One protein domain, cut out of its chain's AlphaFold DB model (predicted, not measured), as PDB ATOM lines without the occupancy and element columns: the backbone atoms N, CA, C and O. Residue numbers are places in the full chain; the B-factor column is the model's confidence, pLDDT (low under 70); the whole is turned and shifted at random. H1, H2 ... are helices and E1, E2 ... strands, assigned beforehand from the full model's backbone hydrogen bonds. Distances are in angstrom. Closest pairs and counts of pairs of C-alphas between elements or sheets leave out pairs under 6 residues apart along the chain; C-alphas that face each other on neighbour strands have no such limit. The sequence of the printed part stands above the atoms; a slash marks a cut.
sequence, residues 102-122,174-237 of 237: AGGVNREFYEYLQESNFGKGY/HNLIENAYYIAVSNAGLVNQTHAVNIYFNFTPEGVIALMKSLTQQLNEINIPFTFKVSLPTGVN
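Overview. This is residues 102 to 122 and 174 to 237 of the 237 residues of an uncharacterized protein of Calothrix sp. NIES-2100 (UniProt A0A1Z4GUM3). A small antiparallel sheet of three strands has two helices over one face, H1 and the longer H2, both running along the strands; no named helix lies over the other face. From the end of E2 a long link swings out in a wide loop before it returns to H2. The 85 printed residues hold, along the chain, H1, E1, E2, H2 and E3, with the sheet in the order E1 - E2 - E3; the class is mixed, with under half of the residues in named elements. The whole is compact, with a radius of gyration of the C-alphas of 12.7 A, yet elongated, spanning 38 by 24 by 24 A.

Arrangement. Begin at inner strand E2, residues 181 to 185. Edge strand E1, residues 175 to 178, forms a hairpin with it; look for N 176 and O 183, 2.9 A apart. Edge strand E3, residues 227 to 231, is its other antiparallel neighbour, with N 230 and O 182 at 2.8 A. H1, residues 107 to 115, lies over E2 at a height over the sheet of 10.2 A; the closest C-alphas are those of Tyr 110 and Tyr 182, 7.3 A. H2, residues 205 to 221, is on the same face, over E2 and E3, in two layers, helices on one face of a sheet; the closest C-alphas of H2 and E3 are those of Met 212 and Phe 228, 7.8 A apart. The helices only just touch, with 3 pairs of C-alphas within 8 A, H2 by residues 209 to 212 alone; the closest C-alphas, of Leu 113 and Ile 209, are 6.0 A apart. They run the same way at a shallow tilt of 28 degrees. In both, every O i to N i+4 pair is within hydrogen-bond range.

Along the chain. Find C-alpha 107 at (-36.158, 13.310, -36.286); H1 runs 12.2 A from there. E1 measures 10.0 A and E2 12.5 A. H2 runs 24.5 A to C-alpha 221 at (-42.749, -14.130, -36.596). E3 runs 13.2 A to C-alpha 231 at (-40.520, 8.176, -25.526).

Size, cuts and confidence. The two farthest C-alphas, of Ile 222 and Asn 237, are 39.0 A apart. Residues 123 to 173 are not printed; C-alphas 122 and 174 lie 6.7 A apart across the cut. The link from E2 to H2 is long, 19 residues. Residues 102 to 106 and 234 to 237 are under pLDDT 70.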
ATOM      1  N   ALA A 102     -40.152  18.535 -37.018       39.41
ATOM      2  CA  ALA A 102     -41.594  18.458 -37.219       39.41
ATOM      3  C   ALA A 102     -42.245  18.100 -35.865       39.41
ATOM      4  O   ALA A 102     -42.162  16.965 -35.405       39.41
ATOM      5  N   GLY A 103     -42.812  19.091 -35.174       47.31
ATOM      6  CA  GLY A 103     -43.546  18.889 -33.918       47.31
ATOM      7  C   GLY A 103     -42.703  18.627 -32.660       47.31
ATOM      8  O   GLY A 103     -43.233  18.081 -31.699       47.31
ATOM      9  N   GLY A 104     -41.417  19.003 -32.632       49.47
ATOM     10  CA  GLY A 104     -40.568  18.866 -31.430       49.47
ATOM     11  C   GLY A 104     -39.953  17.476 -31.206       49.47
ATOM     12  O   GLY A 104     -39.342  17.240 -30.165       49.47
ATOM     13  N   VAL A 105     -40.080  16.569 -32.177       55.78
ATOM     14  CA  VAL A 105     -39.474  15.229 -32.164       55.78
ATOM     15  C   VAL A 105     -38.039  15.300 -32.693       55.78
ATOM     16  O   VAL A 105     -37.799  15.935 -33.722       55.78
ATOM     17  N   ASN A 106     -37.074  14.658 -32.021       69.38
ATOM     18  CA  ASN A 106     -35.763  14.382 -32.616       69.38
ATOM     19  C   ASN A 106     -35.950  13.437 -33.819       69.38
ATOM     20  O   ASN A 106     -36.182  12.239 -33.653       69.38
ATOM     21  N   ARG A 107     -35.895  14.009 -35.027       73.31
ATOM     22  CA  ARG A 107     -36.158  13.310 -36.286       73.31
ATOM     23  C   ARG A 107     -35.202  12.143 -36.532       73.31
ATOM     24  O   ARG A 107     -35.654  11.099 -36.979       73.31
ATOM     25  N   GLU A 108     -33.928  12.297 -36.191       82.62
ATOM     26  CA  GLU A 108     -32.913  11.253 -36.374       82.62
ATOM     27  C   GLU A 108     -33.220  10.032 -35.496       82.62
ATOM     28  O   GLU A 108     -33.232   8.897 -35.967       82.62
ATOM     29  N   PHE A 109     -33.593  10.256 -34.232       86.31
ATOM     30  CA  PHE A 109     -33.984   9.155 -33.350       86.31
ATOM     31  C   PHE A 109     -35.295   8.486 -33.782       86.31
ATOM     32  O   PHE A 109     -35.435   7.267 -33.679       86.31
ATOM     33  N   TYR A 110     -36.250   9.265 -34.297       89.12
ATOM     34  CA  TYR A 110     -37.458   8.716 -34.912       89.12
ATOM     35  C   TYR A 110     -37.130   7.828 -36.119       89.12
ATOM     36  O   TYR A 110     -37.676   6.731 -36.229       89.12
ATOM     37  N   GLU A 111     -36.239   8.277 -37.004       90.06
ATOM     38  CA  GLU A 111     -35.810   7.515 -38.179       90.06
ATOM     39  C   GLU A 111     -35.139   6.201 -37.756       90.06
ATOM     40  O   GLU A 111     -35.539   5.144 -38.239       90.06
ATOM     41  N   TYR A 112     -34.256   6.216 -36.751       92.50
ATOM     42  CA  TYR A 112     -33.667   4.981 -36.214       92.50
ATOM     43  C   TYR A 112     -34.697   4.012 -35.630       92.50
ATOM     44  O   TYR A 112     -34.588   2.798 -35.832       92.50
ATOM     45  N   LEU A 113     -35.706   4.518 -34.913       94.12
ATOM     46  CA  LEU A 113     -36.800   3.687 -34.406       94.12
ATOM     47  C   LEU A 113     -37.617   3.087 -35.549       94.12
ATOM     48  O   LEU A 113     -37.948   1.904 -35.497       94.12
ATOM     49  N   GLN A 114     -37.908   3.883 -36.579       94.31
ATOM     50  CA  GLN A 114     -38.665   3.447 -37.745       94.31
ATOM     51  C   GLN A 114     -37.916   2.374 -38.539       94.31
ATOM     52  O   GLN A 114     -38.507   1.350 -38.865       94.31
ATOM     53  N   GLU A 115     -36.625   2.568 -38.800       95.25
ATOM     54  CA  GLU A 115     -35.770   1.594 -39.493       95.25
ATOM     55  C   GLU A 115     -35.570   0.302 -38.689       95.25
ATOM     56  O   GLU A 115     -35.315  -0.763 -39.252       95.25
ATOM     57  N   SER A 116     -35.707   0.387 -37.366       96.38
ATOM     58  CA  SER A 116     -35.582  -0.759 -36.465       96.38
ATOM     59  C   SER A 116     -36.911  -1.448 -36.171       96.38
ATOM     60  O   SER A 116     -36.914  -2.475 -35.499       96.38
ATOM     61  N   ASN A 117     -38.039  -0.926 -36.652       96.94
ATOM     62  CA  ASN A 117     -39.339  -1.570 -36.520       96.94
ATOM     63  C   ASN A 117     -39.594  -2.482 -37.727       96.94
ATOM     64  O   ASN A 117     -39.872  -2.014 -38.826       96.94
ATOM     65  N   PHE A 118     -39.551  -3.796 -37.507       95.50
ATOM     66  CA  PHE A 118     -39.735  -4.817 -38.549       95.50
ATOM     67  C   PHE A 118     -41.205  -5.236 -38.740       95.50
ATOM     68  O   PHE A 118     -41.498  -6.304 -39.289       95.50
ATOM     69  N   GLY A 119     -42.150  -4.415 -38.281       94.31
ATOM     70  CA  GLY A 119     -43.562  -4.578 -38.601       94.31
ATOM     71  C   GLY A 119     -43.855  -4.293 -40.078       94.31
ATOM     72  O   GLY A 119     -43.205  -3.481 -40.723       94.31
ATOM     73  N   LYS A 120     -44.861  -4.976 -40.624       94.38
ATOM     74  CA  LYS A 120     -45.328  -4.831 -42.015       94.38
ATOM     75  C   LYS A 120     -46.629  -4.036 -42.126       94.38
ATOM     76  O   LYS A 120     -47.062  -3.724 -43.229       94.38
ATOM     77  N   GLY A 121     -47.233  -3.720 -40.987       94.00
ATOM     78  CA  GLY A 121     -48.582  -3.187 -40.877       94.00
ATOM     79  C   GLY A 121     -49.544  -4.278 -40.435       94.00
ATOM     80  O   GLY A 121     -49.167  -5.443 -40.288       94.00
ATOM     81  N   TYR A 122     -50.783  -3.884 -40.190       94.94
ATOM     82  CA  TYR A 122     -51.837  -4.786 -39.746       94.94
ATOM     83  C   TYR A 122     -53.161  -4.385 -40.376       94.94
ATOM     84  O   TYR A 122     -53.391  -3.215 -40.662       94.94
ATOM     85  N   HIS A 174     -47.418   0.023 -39.405       93.75
ATOM     86  CA  HIS A 174     -46.810  -0.689 -38.273       93.75
ATOM     87  C   HIS A 174     -46.364   0.231 -37.128       93.75
ATOM     88  O   HIS A 174     -45.731  -0.221 -36.168       93.75
ATOM     89  N   ASN A 175     -46.638   1.529 -37.229       94.19
ATOM     90  CA  ASN A 175     -46.297   2.491 -36.203       94.19
ATOM     91  C   ASN A 175     -47.353   3.585 -36.060       94.19
ATOM     92  O   ASN A 175     -48.052   3.933 -37.010       94.19
ATOM     93  N   LEU A 176     -47.420   4.140 -34.856       89.62
ATOM     94  CA  LEU A 176     -48.228   5.299 -34.501       89.62
ATOM     95  C   LEU A 176     -47.341   6.325 -33.795       89.62
ATOM     96  O   LEU A 176     -46.334   5.974 -33.172       89.62
ATOM     97  N   ILE A 177     -47.737   7.592 -33.874       84.44
ATOM     98  CA  ILE A 177     -47.154   8.668 -33.072       84.44
ATOM     99  C   ILE A 177     -48.252   9.221 -32.176       84.44
ATOM    100  O   ILE A 177     -49.316   9.609 -32.654       84.44
ATOM    101  N   GLU A 178     -47.985   9.278 -30.877       78.69
ATOM    102  CA  GLU A 178     -48.925   9.789 -29.883       78.69
ATOM    103  C   GLU A 178     -48.154  10.626 -28.862       78.69
ATOM    104  O   GLU A 178     -47.281  10.089 -28.194       78.69
ATOM    105  N   ASN A 179     -48.464  11.918 -28.706       75.12
ATOM    106  CA  ASN A 179     -47.949  12.760 -27.610       75.12
ATOM    107  C   ASN A 179     -46.429  12.630 -27.345       75.12
ATOM    108  O   ASN A 179     -46.018  12.436 -26.205       75.12
ATOM    109  N   ALA A 180     -45.604  12.719 -28.395       77.62
ATOM    110  CA  ALA A 180     -44.144  12.533 -28.340       77.62
ATOM    111  C   ALA A 180     -43.664  11.098 -28.033       77.62
ATOM    112  O   ALA A 180     -42.518  10.890 -27.644       77.62
ATOM    113  N   TYR A 181     -44.503  10.092 -28.263       84.94
ATOM    114  CA  TYR A 181     -44.110   8.691 -28.253       84.94
ATOM    115  C   TYR A 181     -44.146   8.105 -29.657       84.94
ATOM    116  O   TYR A 181     -45.098   8.316 -30.409       84.94
ATOM    117  N   TYR A 182     -43.130   7.308 -29.965       92.12
ATOM    118  CA  TYR A 182     -43.169   6.348 -31.054       92.12
ATOM    119  C   TYR A 182     -43.782   5.054 -30.537       92.12
ATOM    120  O   TYR A 182     -43.389   4.554 -29.481       92.12
ATOM    121  N   ILE A 183     -44.732   4.496 -31.272       93.19
ATOM    122  CA  ILE A 183     -45.395   3.255 -30.894       93.19
ATOM    123  C   ILE A 183     -45.274   2.280 -32.056       93.19
ATOM    124  O   ILE A 183     -45.900   2.495 -33.088       93.19
ATOM    125  N   ALA A 184     -44.510   1.204 -31.888       96.31
ATOM    126  CA  ALA A 184     -44.548   0.075 -32.812       96.31
ATOM    127  C   ALA A 184     -45.774  -0.794 -32.518       96.31
ATOM    128  O   ALA A 184     -46.053  -1.120 -31.358       96.31
ATOM    129  N   VAL A 185     -46.478  -1.191 -33.574       95.69
ATOM    130  CA  VAL A 185     -47.656  -2.057 -33.513       95.69
ATOM    131  C   VAL A 185     -47.335  -3.368 -34.219       95.69
ATOM    132  O   VAL A 185     -46.724  -3.379 -35.288       95.69
ATOM    133  N   SER A 186     -47.730  -4.480 -33.603       96.00
ATOM    134  CA  SER A 186     -47.552  -5.805 -34.193       96.00
ATOM    135  C   SER A 186     -48.338  -5.984 -35.495       96.00
ATOM    136  O   SER A 186     -49.346  -5.316 -35.725       96.00
ATOM    137  N   ASN A 187     -47.948  -6.968 -36.304       96.19
ATOM    138  CA  ASN A 187     -48.671  -7.357 -37.517       96.19
ATOM    139  C   ASN A 187     -50.049  -7.970 -37.215       96.19
ATOM    140  O   ASN A 187     -50.914  -8.004 -38.085       96.19
ATOM    141  N   ALA A 188     -50.260  -8.438 -35.980       93.31
ATOM    142  CA  ALA A 188     -51.558  -8.896 -35.487       93.31
ATOM    143  C   ALA A 188     -52.467  -7.735 -35.029       93.31
ATOM    144  O   ALA A 188     -53.613  -7.965 -34.646       93.31
ATOM    145  N   GLY A 189     -51.968  -6.497 -35.076       91.19
ATOM    146  CA  GLY A 189     -52.695  -5.285 -34.726       91.19
ATOM    147  C   GLY A 189     -52.493  -4.811 -33.295       91.19
ATOM    148  O   GLY A 189     -51.509  -5.142 -32.624       91.19
ATOM    149  N   LEU A 190     -53.415  -3.951 -32.858       86.19
ATOM    150  CA  LEU A 190     -53.396  -3.345 -31.532       86.19
ATOM    151  C   LEU A 190     -53.750  -4.367 -30.452       86.19
ATOM    152  O   LEU A 190     -54.664  -5.179 -30.600       86.19
ATOM    153  N   VAL A 191     -53.043  -4.290 -29.328       87.75
ATOM    154  CA  VAL A 191     -53.296  -5.168 -28.185       87.75
ATOM    155  C   VAL A 191     -54.564  -4.731 -27.466       87.75
ATOM    156  O   VAL A 191     -54.728  -3.561 -27.115       87.75
ATOM    157  N   ASN A 192     -55.434  -5.691 -27.159       83.25
ATOM    158  CA  ASN A 192     -56.513  -5.455 -26.213       83.25
ATOM    159  C   ASN A 192     -55.939  -5.353 -24.791       83.25
ATOM    160  O   ASN A 192     -55.475  -6.347 -24.227       83.25
ATOM    161  N   GLN A 193     -55.998  -4.158 -24.201       78.00
ATOM    162  CA  GLN A 193     -55.410  -3.885 -22.889       78.00
ATOM    163  C   GLN A 193     -55.965  -4.762 -21.759       78.00
ATOM    164  O   GLN A 193     -55.265  -4.981 -20.776       78.00
ATOM    165  N   THR A 194     -57.173  -5.323 -21.894       79.88
ATOM    166  CA  THR A 194     -57.749  -6.199 -20.858       79.88
ATOM    167  C   THR A 194     -57.008  -7.528 -20.706       79.88
ATOM    168  O   THR A 194     -57.146  -8.184 -19.679       79.88
ATOM    169  N   HIS A 195     -56.235  -7.933 -21.716       81.56
ATOM    170  CA  HIS A 195     -55.464  -9.180 -21.727       81.56
ATOM    171  C   HIS A 195     -53.963  -8.927 -21.931       81.56
ATOM    172  O   HIS A 195     -53.222  -9.836 -22.301       81.56
ATOM    173  N   ALA A 196     -53.513  -7.689 -21.718       88.06
ATOM    174  CA  ALA A 196     -52.130  -7.291 -21.920       88.06
ATOM    175  C   ALA A 196     -51.304  -7.439 -20.638       88.06
ATOM    176  O   ALA A 196     -51.771  -7.150 -19.536       88.06
ATOM    177  N   VAL A 197     -50.035  -7.811 -20.802       90.69
ATOM    178  CA  VAL A 197     -49.016  -7.665 -19.760       90.69
ATOM    179  C   VAL A 197     -48.169  -6.447 -20.105       90.69
ATOM    180  O   VAL A 197     -47.603  -6.375 -21.194       90.69
ATOM    181  N   ASN A 198     -48.065  -5.501 -19.172       92.06
ATOM    182  CA  ASN A 198     -47.209  -4.330 -19.333       92.06
ATOM    183  C   ASN A 198     -45.818  -4.624 -18.770       92.06
ATOM    184  O   ASN A 198     -45.671  -4.910 -17.582       92.06
ATOM    185  N   ILE A 199     -44.803  -4.529 -19.626       92.06
ATOM    186  CA  ILE A 199     -43.398  -4.682 -19.252       92.06
ATOM    187  C   ILE A 199     -42.708  -3.342 -19.487       92.06
ATOM    188  O   ILE A 199     -42.762  -2.794 -20.587       92.06
ATOM    189  N   TYR A 200     -42.067  -2.817 -18.446       94.19
ATOM    190  CA  TYR A 200     -41.367  -1.539 -18.495       94.19
ATOM    191  C   TYR A 200     -39.867  -1.772 -18.510       94.19
ATOM    192  O   TYR A 200     -39.334  -2.540 -17.708       94.19
ATOM    193  N   PHE A 201     -39.193  -1.063 -19.403       90.19
ATOM    194  CA  PHE A 201     -37.753  -1.125 -19.546       90.19
ATOM    195  C   PHE A 201     -37.136   0.252 -19.342       90.19
ATOM    196  O   PHE A 201     -37.737   1.267 -19.688       90.19
ATOM    197  N   ASN A 202     -35.913   0.267 -18.822       91.69
ATOM    198  CA  ASN A 202     -35.067   1.450 -18.790       91.69
ATOM    199  C   ASN A 202     -33.783   1.132 -19.562       91.69
ATOM    200  O   ASN A 202     -32.946   0.369 -19.079       91.69
ATOM    201  N   PHE A 203     -33.669   1.666 -20.775       86.75
ATOM    202  CA  PHE A 203     -32.553   1.417 -21.681       86.75
ATOM    203  C   PHE A 203     -31.955   2.733 -22.169       86.75
ATOM    204  O   PHE A 203     -32.631   3.760 -22.210       86.75
ATOM    205  N   THR A 204     -30.691   2.678 -22.586       89.50
ATOM    206  CA  THR A 204     -30.090   3.760 -23.371       89.50
ATOM    207  C   THR A 204     -30.756   3.839 -24.751       89.50
ATOM    208  O   THR A 204     -31.377   2.856 -25.178       89.50
ATOM    209  N   PRO A 205     -30.618   4.960 -25.482       87.06
ATOM    210  CA  PRO A 205     -31.133   5.082 -26.845       87.06
ATOM    211  C   PRO A 205     -30.726   3.906 -27.745       87.06
ATOM    212  O   PRO A 205     -31.580   3.295 -28.381       87.06
ATOM    213  N   GLU A 206     -29.456   3.500 -27.718       89.19
ATOM    214  CA  GLU A 206     -28.927   2.386 -28.517       89.19
ATOM    215  C   GLU A 206     -29.551   1.045 -28.107       89.19
ATOM    216  O   GLU A 206     -29.865   0.207 -28.955       89.19
ATOM    217  N   GLY A 207     -29.769   0.848 -26.802       92.44
ATOM    218  CA  GLY A 207     -30.428  -0.343 -26.271       92.44
ATOM    219  C   GLY A 207     -31.876  -0.470 -26.744       92.44
ATOM    220  O   GLY A 207     -32.306  -1.563 -27.112       92.44
ATOM    221  N   VAL A 208     -32.614   0.645 -26.802       94.50
ATOM    222  CA  VAL A 208     -33.990   0.664 -27.322       94.50
ATOM    223  C   VAL A 208     -34.025   0.298 -28.804       94.50
ATOM    224  O   VAL A 208     -34.868  -0.504 -29.200       94.50
ATOM    225  N   ILE A 209     -33.102   0.827 -29.611       94.62
ATOM    226  CA  ILE A 209     -32.985   0.500 -31.041       94.62
ATOM    227  C   ILE A 209     -32.736  -1.002 -31.242       94.62
ATOM    228  O   ILE A 209     -33.457  -1.665 -31.994       94.62
ATOM    229  N   ALA A 210     -31.769  -1.574 -30.516       94.00
ATOM    230  CA  ALA A 210     -31.462  -3.002 -30.599       94.00
ATOM    231  C   ALA A 210     -32.649  -3.882 -30.170       94.00
ATOM    232  O   ALA A 210     -32.944  -4.898 -30.810       94.00
ATOM    233  N   LEU A 211     -33.359  -3.479 -29.111       95.56
ATOM    234  CA  LEU A 211     -34.541  -4.189 -28.639       95.56
ATOM    235  C   LEU A 211     -35.702  -4.091 -29.630       95.56
ATOM    236  O   LEU A 211     -36.319  -5.114 -29.903       95.56
ATOM    237  N   MET A 212     -35.978  -2.907 -30.185       96.62
ATOM    238  CA  MET A 212     -37.032  -2.685 -31.182       96.62
ATOM    239  C   MET A 212     -36.872  -3.661 -32.348       96.62
ATOM    240  O   MET A 212     -37.816  -4.378 -32.679       96.62
ATOM    241  N   LYS A 213     -35.652  -3.774 -32.884       96.06
ATOM    242  CA  LYS A 213     -35.325  -4.715 -33.960       96.06
ATOM    243  C   LYS A 213     -35.645  -6.156 -33.583       96.06
ATOM    244  O   LYS A 213     -36.391  -6.834 -34.283       96.06
ATOM    245  N   SER A 214     -35.095  -6.614 -32.463       95.69
ATOM    246  CA  SER A 214     -35.227  -8.004 -32.029       95.69
ATOM    247  C   SER A 214     -36.674  -8.372 -31.681       95.69
ATOM    248  O   SER A 214     -37.187  -9.396 -32.128       95.69
ATOM    249  N   LEU A 215     -37.353  -7.514 -30.916       95.75
ATOM    250  CA  LEU A 215     -38.694  -7.756 -30.395       95.75
ATOM    251  C   LEU A 215     -39.742  -7.688 -31.502       95.75
ATOM    252  O   LEU A 215     -40.561  -8.598 -31.611       95.75
ATOM    253  N   THR A 216     -39.702  -6.650 -32.346       97.44
ATOM    254  CA  THR A 216     -40.676  -6.522 -33.440       97.44
ATOM    255  C   THR A 216     -40.523  -7.648 -34.450       97.44
ATOM    256  O   THR A 216     -41.532  -8.156 -34.923       97.44
ATOM    257  N   GLN A 217     -39.300  -8.098 -34.739       96.81
ATOM    258  CA  GLN A 217     -39.087  -9.244 -35.614       96.81
ATOM    259  C   GLN A 217     -39.630 -10.535 -34.983       96.81
ATOM    260  O   GLN A 217     -40.530 -11.161 -35.541       96.81
ATOM    261  N   GLN A 218     -39.128 -10.913 -33.803       97.56
ATOM    262  CA  GLN A 218     -39.436 -12.216 -33.206       97.56
ATOM    263  C   GLN A 218     -40.913 -12.355 -32.840       97.56
ATOM    264  O   GLN A 218     -41.514 -13.385 -33.130       97.56
ATOM    265  N   LEU A 219     -41.527 -11.329 -32.239       96.12
ATOM    266  CA  LEU A 219     -42.933 -11.415 -31.837       96.12
ATOM    267  C   LEU A 219     -43.880 -11.429 -33.040       96.12
ATOM    268  O   LEU A 219     -44.895 -12.124 -32.996       96.12
ATOM    269  N   ASN A 220     -43.539 -10.725 -34.126       97.31
ATOM    270  CA  ASN A 220     -44.307 -10.804 -35.368       97.31
ATOM    271  C   ASN A 220     -44.159 -12.169 -36.053       97.31
ATOM    272  O   ASN A 220     -45.143 -12.668 -36.589       97.31
ATOM    273  N   GLU A 221     -42.974 -12.789 -36.028       97.12
ATOM    274  CA  GLU A 221     -42.749 -14.130 -36.596       97.12
ATOM    275  C   GLU A 221     -43.631 -15.201 -35.934       97.12
ATOM    276  O   GLU A 221     -44.105 -16.114 -36.612       97.12
ATOM    277  N   ILE A 222     -43.906 -15.065 -34.634       96.38
ATOM    278  CA  ILE A 222     -44.790 -15.972 -33.882       96.38
ATOM    279  C   ILE A 222     -46.211 -15.423 -33.675       96.38
ATOM    280  O   ILE A 222     -46.977 -15.991 -32.899       96.38
ATOM    281  N   ASN A 223     -46.585 -14.349 -34.382       93.62
ATOM    282  CA  ASN A 223     -47.914 -13.722 -34.355       93.62
ATOM    283  C   ASN A 223     -48.429 -13.339 -32.953       93.62
ATOM    284  O   ASN A 223     -49.630 -13.418 -32.691       93.62
ATOM    285  N   ILE A 224     -47.549 -12.912 -32.042       92.56
ATOM    286  CA  ILE A 224     -47.974 -12.381 -30.741       92.56
ATOM    287  C   ILE A 224     -48.379 -10.911 -30.908       92.56
ATOM    288  O   ILE A 224     -47.548 -10.105 -31.332       92.56
ATOM    289  N   PRO A 225     -49.614 -10.520 -30.534       93.88
ATOM    290  CA  PRO A 225     -49.995  -9.117 -30.498       93.88
ATOM    291  C   PRO A 225     -49.165  -8.350 -29.469       93.88
ATOM    292  O   PRO A 225     -49.089  -8.739 -28.302       93.88
ATOM    293  N   PHE A 226     -48.573  -7.234 -29.882       94.81
ATOM    294  CA  PHE A 226     -47.832  -6.346 -28.991       94.81
ATOM    295  C   PHE A 226     -47.983  -4.878 -29.393       94.81
ATOM    296  O   PHE A 226     -48.328  -4.521 -30.524       94.81
ATOM    297  N   THR A 227     -47.687  -4.009 -28.436       94.69
ATOM    298  CA  THR A 227     -47.492  -2.581 -28.654       94.69
ATOM    299  C   THR A 227     -46.234  -2.182 -27.902       94.69
ATOM    300  O   THR A 227     -46.140  -2.430 -26.701       94.69
ATOM    301  N   PHE A 228     -45.255  -1.603 -28.597       95.25
ATOM    302  CA  PHE A 228     -44.001  -1.178 -27.981       95.25
ATOM    303  C   PHE A 228     -43.854   0.339 -28.077       95.25
ATOM    304  O   PHE A 228     -43.668   0.895 -29.157       95.25
ATOM    305  N   LYS A 229     -43.991   1.003 -26.925       93.75
ATOM    306  CA  LYS A 229     -44.037   2.461 -26.788       93.75
ATOM    307  C   LYS A 229     -42.689   2.994 -26.305       93.75
ATOM    308  O   LYS A 229     -42.191   2.572 -25.266       93.75
ATOM    309  N   VAL A 230     -42.130   3.944 -27.048       93.56
ATOM    310  CA  VAL A 230     -40.836   4.583 -26.790       93.56
ATOM    311  C   VAL A 230     -41.034   6.091 -26.705       93.56
ATOM    312  O   VAL A 230     -41.638   6.687 -27.596       93.56
ATOM    313  N   SER A 231     -40.535   6.713 -25.637       88.69
ATOM    314  CA  SER A 231     -40.520   8.176 -25.526       88.69
ATOM    315  C   SER A 231     -39.521   8.746 -26.521       88.69
ATOM    316  O   SER A 231     -38.367   8.319 -26.552       88.69
ATOM    317  N   LEU A 232     -39.943   9.723 -27.314       83.19
ATOM    318  CA  LEU A 232     -39.041  10.437 -28.203       83.19
ATOM    319  C   LEU A 232     -38.361  11.562 -27.411       83.19
ATOM    320  O   LEU A 232     -39.040  12.259 -26.652       83.19
ATOM    321  N   PRO A 233     -37.040  11.758 -27.563       70.06
ATOM    322  CA  PRO A 233     -36.364  12.908 -26.997       70.06
ATOM    323  C   PRO A 233     -36.972  14.169 -27.605       70.06
ATOM    324  O   PRO A 233     -36.912  14.387 -28.819       70.06
ATOM    325  N   THR A 234     -37.564  15.001 -26.761       61.09
ATOM    326  CA  THR A 234     -37.843  16.393 -27.102       61.09
ATOM    327  C   THR A 234     -36.528  17.146 -26.966       61.09
ATOM    328  O   THR A 234     -35.878  16.989 -25.938       61.09
ATOM    329  N   GLY A 235     -36.107  17.879 -28.000       47.91
ATOM    330  CA  GLY A 235     -34.753  18.434 -28.168       47.91
ATOM    331  C   GLY A 235     -34.222  19.293 -27.013       47.91
ATOM    332  O   GLY A 235     -34.186  20.515 -27.107       47.91
ATOM    333  N   VAL A 236     -33.755  18.638 -25.956       36.38
ATOM    334  CA  VAL A 236     -33.109  19.235 -24.792       36.38
ATOM    335  C   VAL A 236     -31.818  18.462 -24.556       36.38
ATOM    336  O   VAL A 236     -31.833  17.393 -23.949       36.38
ATOM    337  N   ASN A 237     -30.723  18.995 -25.096       29.73
ATOM    338  CA  ASN A 237     -29.358  18.660 -24.689       29.73
ATOM    339  C   ASN A 237     -28.835  19.778 -23.790       29.73
ATOM    340  O   ASN A 237     -29.063  20.957 -24.153       29.73
TER     341      ASN A 237